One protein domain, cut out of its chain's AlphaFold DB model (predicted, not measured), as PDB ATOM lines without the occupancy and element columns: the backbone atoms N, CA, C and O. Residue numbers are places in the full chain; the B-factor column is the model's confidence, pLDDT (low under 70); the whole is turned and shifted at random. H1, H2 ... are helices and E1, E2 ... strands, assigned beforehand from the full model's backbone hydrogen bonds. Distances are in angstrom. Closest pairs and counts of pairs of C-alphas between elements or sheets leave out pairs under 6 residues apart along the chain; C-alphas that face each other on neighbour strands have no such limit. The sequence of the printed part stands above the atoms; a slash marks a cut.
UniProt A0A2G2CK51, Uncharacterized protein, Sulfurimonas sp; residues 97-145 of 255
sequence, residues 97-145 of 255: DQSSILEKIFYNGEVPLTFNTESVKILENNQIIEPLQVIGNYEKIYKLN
ATOM      1  N   ASP A  97     172.852 162.813 171.827       78.25
ATOM      2  CA  ASP A  97     171.498 162.277 171.666       78.25
ATOM      3  C   ASP A  97     170.539 162.824 172.729       78.25
ATOM      4  O   ASP A  97     169.452 163.304 172.409       78.25
ATOM      5  N   GLN A  98     170.946 162.822 173.998       83.19
ATOM      6  CA  GLN A  98     170.176 163.376 175.111       83.19
ATOM      7  C   GLN A  98     169.955 164.879 174.946       83.19
ATOM      8  O   GLN A  98     168.844 165.353 175.183       83.19
ATOM      9  N   SER A  99     170.977 165.622 174.507       75.94
ATOM     10  CA  SER A  99     170.850 167.053 174.216       75.94
ATOM     11  C   SER A  99     169.842 167.298 173.096       75.94
ATOM     12  O   SER A  99     168.993 168.175 173.225       75.94
ATOM     13  N   SER A 100     169.864 166.487 172.034       72.31
ATOM     14  CA  SER A 100     168.916 166.614 170.921       72.31
ATOM     15  C   SER A 100     167.466 166.353 171.351       72.31
ATOM     16  O   SER A 100     166.556 167.088 170.967       72.31
ATOM     17  N   ILE A 101     167.244 165.352 172.212       77.00
ATOM     18  CA  ILE A 101     165.929 165.050 172.792       77.00
ATOM     19  C   ILE A 101     165.469 166.211 173.675       77.00
ATOM     20  O   ILE A 101     164.322 166.649 173.578       77.00
ATOM     21  N   LEU A 102     166.365 166.720 174.522       79.69
ATOM     22  CA  LEU A 102     166.077 167.821 175.428       79.69
ATOM     23  C   LEU A 102     165.699 169.092 174.666       79.69
ATOM     24  O   LEU A 102     164.707 169.728 175.008       79.69
ATOM     25  N   GLU A 103     166.456 169.432 173.623       67.88
ATOM     26  CA  GLU A 103     166.161 170.544 172.723       67.88
ATOM     27  C   GLU A 103     164.803 170.348 172.056       67.88
ATOM     28  O   GLU A 103     163.954 171.236 172.119       67.88
ATOM     29  N   LYS A 104     164.537 169.160 171.502       66.81
ATOM     30  CA  LYS A 104     163.255 168.853 170.861       66.81
ATOM     31  C   LYS A 104     162.072 169.069 171.812       66.81
ATOM     32  O   LYS A 104     161.079 169.669 171.410       66.81
ATOM     33  N   ILE A 105     162.175 168.627 173.068       72.12
ATOM     34  CA  ILE A 105     161.134 168.851 174.087       72.12
ATOM     35  C   ILE A 105     161.082 170.324 174.511       72.12
ATOM     36  O   ILE A 105     159.999 170.862 174.716       72.12
ATOM     37  N   PHE A 106     162.224 171.001 174.631       68.31
ATOM     38  CA  PHE A 106     162.278 172.415 175.002       68.31
ATOM     39  C   PHE A 106     161.562 173.309 173.986       68.31
ATOM     40  O   PHE A 106     160.794 174.183 174.387       68.31
ATOM     41  N   TYR A 107     161.774 173.064 172.691       58.03
ATOM     42  CA  TYR A 107     161.186 173.855 171.611       58.03
ATOM     43  C   TYR A 107     159.728 173.496 171.314       58.03
ATOM     44  O   TYR A 107     158.945 174.389 170.997       58.03
ATOM     45  N   ASN A 108     159.352 172.219 171.429       60.06
ATOM     46  CA  ASN A 108     158.015 171.749 171.046       60.06
ATOM     47  C   ASN A 108     157.069 171.554 172.245       60.06
ATOM     48  O   ASN A 108     155.881 171.301 172.065       60.06
ATOM     49  N   GLY A 109     157.580 171.671 173.474       69.06
ATOM     50  CA  GLY A 109     156.838 171.498 174.722       69.06
ATOM     51  C   GLY A 109     156.582 170.033 175.077       69.06
ATOM     52  O   GLY A 109     157.069 169.551 176.101       69.06
ATOM     53  N   GLU A 110     155.827 169.332 174.232       79.50
ATOM     54  CA  GLU A 110     155.411 167.942 174.428       79.50
ATOM     55  C   GLU A 110     155.798 167.101 173.212       79.50
ATOM     56  O   GLU A 110     155.467 167.439 172.076       79.50
ATOM     57  N   VAL A 111     156.532 166.010 173.437       75.25
ATOM     58  CA  VAL A 111     157.070 165.190 172.343       75.25
ATOM     59  C   VAL A 111     156.834 163.707 172.620       75.25
ATOM     60  O   VAL A 111     157.191 163.236 173.705       75.25
ATOM     61  N   PRO A 112     156.274 162.948 171.660       82.12
ATOM     62  CA  PRO A 112     156.224 161.496 171.751       82.12
ATOM     63  C   PRO A 112     157.633 160.919 171.578       82.12
ATOM     64  O   PRO A 112     158.332 161.235 170.611       82.12
ATOM     65  N   LEU A 113     158.066 160.091 172.527       85.62
ATOM     66  CA  LEU A 113     159.360 159.412 172.489       85.62
ATOM     67  C   LEU A 113     159.217 157.941 172.861       85.62
ATOM     68  O   LEU A 113     158.415 157.563 173.723       85.62
ATOM     69  N   THR A 114     160.070 157.115 172.258       85.69
ATOM     70  CA  THR A 114     160.170 155.698 172.593       85.69
ATOM     71  C   THR A 114     160.826 155.527 173.965       85.69
ATOM     72  O   THR A 114     162.027 155.768 174.128       85.69
ATOM     73  N   PHE A 115     160.057 155.083 174.964       80.44
ATOM     74  CA  PHE A 115     160.521 155.003 176.360       80.44
ATOM     75  C   PHE A 115     161.577 153.913 176.601       80.44
ATOM     76  O   PHE A 115     162.212 153.878 177.652       80.44
ATOM     77  N   ASN A 116     161.785 153.018 175.631       78.75
ATOM     78  CA  ASN A 116     162.772 151.946 175.738       78.75
ATOM     79  C   ASN A 116     164.204 152.356 175.378       78.75
ATOM     80  O   ASN A 116     165.125 151.593 175.671       78.75
ATOM     81  N   THR A 117     164.401 153.539 174.794       85.62
ATOM     82  CA  THR A 117     165.737 154.032 174.437       85.62
ATOM     83  C   THR A 117     166.538 154.416 175.682       85.62
ATOM     84  O   THR A 117     165.999 154.963 176.646       85.62
ATOM     85  N   GLU A 118     167.841 154.132 175.671       88.44
ATOM     86  CA  GLU A 118     168.738 154.412 176.800       88.44
ATOM     87  C   GLU A 118     168.754 155.905 177.161       88.44
ATOM     88  O   GLU A 118     168.596 156.264 178.326       88.44
ATOM     89  N   SER A 119     168.815 156.786 176.159       87.12
ATOM     90  CA  SER A 119     168.785 158.239 176.349       87.12
ATOM     91  C   SER A 119     167.504 158.727 177.033       87.12
ATOM     92  O   SER A 119     167.582 159.530 177.960       87.12
ATOM     93  N   VAL A 120     166.327 158.220 176.643       86.81
ATOM     94  CA  VAL A 120     165.050 158.599 177.279       86.81
ATOM     95  C   VAL A 120     164.982 158.072 178.708       86.81
ATOM     96  O   VAL A 120     164.611 158.826 179.601       86.81
ATOM     97  N   LYS A 121     165.428 156.833 178.956       88.19
ATOM     98  CA  LYS A 121     165.497 156.269 180.314       88.19
ATOM     99  C   LYS A 121     166.410 157.078 181.224       88.19
ATOM    100  O   LYS A 121     166.044 157.348 182.360       88.19
ATOM    101  N   ILE A 122     167.585 157.487 180.744       87.56
ATOM    102  CA  ILE A 122     168.517 158.311 181.524       87.56
ATOM    103  C   ILE A 122     167.888 159.674 181.833       87.56
ATOM    104  O   ILE A 122     167.958 160.130 182.974       87.56
ATOM    105  N   LEU A 123     167.248 160.320 180.857       87.56
ATOM    106  CA  LEU A 123     166.582 161.610 181.065       87.56
ATOM    107  C   LEU A 123     165.381 161.501 182.025       87.56
ATOM    108  O   LEU A 123     165.197 162.380 182.870       87.56
ATOM    109  N   GLU A 124     164.584 160.435 181.926       89.50
ATOM    110  CA  GLU A 124     163.432 160.158 182.800       89.50
ATOM    111  C   GLU A 124     163.893 159.828 184.230       89.50
ATOM    112  O   GLU A 124     163.428 160.445 185.189       89.50
ATOM    113  N   ASN A 125     164.882 158.941 184.387       88.62
ATOM    114  CA  ASN A 125     165.443 158.555 185.688       88.62
ATOM    115  C   ASN A 125     166.082 159.739 186.421       88.62
ATOM    116  O   ASN A 125     165.993 159.838 187.645       88.62
ATOM    117  N   ASN A 126     166.692 160.663 185.676       86.38
ATOM    118  CA  ASN A 126     167.246 161.896 186.228       86.38
ATOM    119  C   ASN A 126     166.199 163.003 186.415       86.38
ATOM    120  O   ASN A 126     166.568 164.123 186.753       86.38
ATOM    121  N   GLN A 127     164.903 162.730 186.216       85.38
ATOM    122  CA  GLN A 127     163.816 163.706 186.372       85.38
ATOM    123  C   GLN A 127     164.005 164.971 185.515       85.38
ATOM    124  O   GLN A 127     163.549 166.060 185.874       85.38
ATOM    125  N   ILE A 128     164.704 164.840 184.385       85.06
ATOM    126  CA  ILE A 128     164.894 165.920 183.413       85.06
ATOM    127  C   ILE A 128     163.621 166.065 182.576       85.06
ATOM    128  O   ILE A 128     163.128 167.179 182.361       85.06
ATOM    129  N   ILE A 129     163.065 164.925 182.167       87.44
ATOM    130  CA  ILE A 129     161.802 164.808 181.440       87.44
ATOM    131  C   ILE A 129     160.787 164.028 182.281       87.44
ATOM    132  O   ILE A 129     161.156 163.178 183.087       87.44
ATOM    133  N   GLU A 130     159.507 164.324 182.093       89.44
ATOM    134  CA  GLU A 130     158.395 163.708 182.813       89.44
ATOM    135  C   GLU A 130     157.406 163.101 181.813       89.44
ATOM    136  O   GLU A 130     157.002 163.802 180.875       89.44
ATOM    137  N   PRO A 131     156.986 161.837 181.997       89.12
ATOM    138  CA  PRO A 131     155.949 161.242 181.170       89.12
ATOM    139  C   PRO A 131     154.586 161.868 181.495       89.12
ATOM    140  O   PRO A 131     154.224 162.055 182.657       89.12
ATOM    141  N   LEU A 132     153.818 162.179 180.456       85.38
ATOM    142  CA  LEU A 132     152.454 162.700 180.543       85.38
ATOM    143  C   LEU A 132     151.414 161.614 180.279       85.38
ATOM    144  O   LEU A 132     150.471 161.453 181.048       85.38
ATOM    145  N   GLN A 133     151.588 160.883 179.179       82.94
ATOM    146  CA  GLN A 133     150.617 159.910 178.687       82.94
ATOM    147  C   GLN A 133     151.316 158.823 177.872       82.94
ATOM    148  O   GLN A 133     152.302 159.094 177.190       82.94
ATOM    149  N   VAL A 134     150.793 157.598 177.920       85.38
ATOM    150  CA  VAL A 134     151.206 156.487 177.049       85.38
ATOM    151  C   VAL A 134     150.351 156.533 175.779       85.38
ATOM    152  O   VAL A 134     149.126 156.501 175.886       85.38
ATOM    153  N   ILE A 135     150.969 156.639 174.596       82.00
ATOM    154  CA  ILE A 135     150.246 156.701 173.303       82.00
ATOM    155  C   ILE A 135     150.238 155.340 172.591       82.00
ATOM    156  O   ILE A 135     149.371 155.070 171.767       82.00
ATOM    157  N   GLY A 136     151.167 154.447 172.927       75.38
ATOM    158  CA  GLY A 136     151.231 153.114 172.336       75.38
ATOM    159  C   GLY A 136     152.099 152.165 173.148       75.38
ATOM    160  O   GLY A 136     152.567 152.505 174.232       75.38
ATOM    161  N   ASN A 137     152.357 150.978 172.598       76.12
ATOM    162  CA  ASN A 137     153.078 149.914 173.306       76.12
ATOM    163  C   ASN A 137     154.509 150.307 173.713       76.12
ATOM    164  O   ASN A 137     155.035 149.768 174.683       76.12
ATOM    165  N   TYR A 138     155.126 151.259 172.999       80.50
ATOM    166  CA  TYR A 138     156.514 151.673 173.225       80.50
ATOM    167  C   TYR A 138     156.718 153.190 173.307       80.50
ATOM    168  O   TYR A 138     157.857 153.637 173.419       80.50
ATOM    169  N   GLU A 139     155.648 153.989 173.294       84.62
ATOM    170  CA  GLU A 139     155.734 155.451 173.194       84.62
ATOM    171  C   GLU A 139     154.979 156.162 174.315       84.62
ATOM    172  O   GLU A 139     153.831 155.834 174.637       84.62
ATOM    173  N   LYS A 140     155.628 157.181 174.884       88.12
ATOM    174  CA  LYS A 140     155.025 158.108 175.842       88.12
ATOM    175  C   LYS A 140     155.233 159.544 175.375       88.12
ATOM    176  O   LYS A 140     156.264 159.860 174.787       88.12
ATOM    177  N   ILE A 141     154.274 160.415 175.675       84.19
ATOM    178  CA  ILE A 141     154.465 161.864 175.595       84.19
ATOM    179  C   ILE A 141     155.329 162.278 176.774       84.19
ATOM    180  O   ILE A 141     154.988 161.978 177.919       84.19
ATOM    181  N   TYR A 142     156.406 163.001 176.496       86.88
ATOM    182  CA  TYR A 142     157.249 163.609 177.513       86.88
ATOM    183  C   TYR A 142     157.174 165.124 177.452       86.88
ATOM    184  O   TYR A 142     157.074 165.717 176.379       86.88
ATOM    185  N   LYS A 143     157.305 165.737 178.625       85.75
ATOM    186  CA  LYS A 143     157.546 167.170 178.797       85.75
ATOM    187  C   LYS A 143     158.784 167.396 179.647       85.75
ATOM    188  O   LYS A 143     159.227 166.509 180.373       85.75
ATOM    189  N   LEU A 144     159.300 168.615 179.632       81.50
ATOM    190  CA  LEU A 144     160.343 169.025 180.563       81.50
ATOM    191  C   LEU A 144     159.807 169.172 181.987       81.50
ATOM    192  O   LEU A 144     158.743 169.758 182.215       81.50
ATOM    193  N   ASN A 145     160.607 168.750 182.965       85.38
ATOM    194  CA  ASN A 145     160.365 169.122 184.351       85.38
ATOM    195  C   ASN A 145     160.351 170.657 184.477       85.38
ATOM    196  O   ASN A 145     161.252 171.354 183.999       85.38
TER     197      ASN A 145
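This is residues 97 to 145 of the 255 residues of an uncharacterized protein of Sulfurimonas sp (UniProt A0A2G2CK51). What is the shape? Two helices, H1 and H2, cover one face of a strongly twisted antiparallel sheet, E1 - E3 - E2, in two layers. What makes it up? The 49 printed residues run H1 E1 H2 E2 E3, mixed helices and strands. The whole is compact, radius of gyration of the C-alphas 9.4 A, spanning 25 by 20 by 16 A.

Where are the strands? E1 is residues 110 to 114, E2 129 to 134, and E3 139 to 144, 16.1 A, ending at (160.343, 169.025, 180.563). And the helices? H1, residues 97 to 108, 16.5 A, begins at (171.498, 162.277, 171.666); H2 is 118 to 125.

What joins the strands? Within hydrogen-bond range are N 111 of E1 and O 142 of E3, 3.0 A, and N 130 and O 143 in hairpin E2 and E3, 2.8 A. E1, H2 and E2 form a split strand-helix-strand unit, two strands that run the same way with a helix between them in the chain and E3 between them in the sheet, its crossover right-handed. Do the helices meet? H1 touches H2 with residues 97 to 101 alone, closest C-alphas Gln 98 and Ser 119, 5.5 A, at a steep tilt of 62 degrees. In both, every O i to N i+4 pair is within hydrogen-bond range.

Any cut? The printed part has no cut, and its four links are tight. Where is confidence low? Residues 103 to 104 and 106 to 109 have pLDDT under 70.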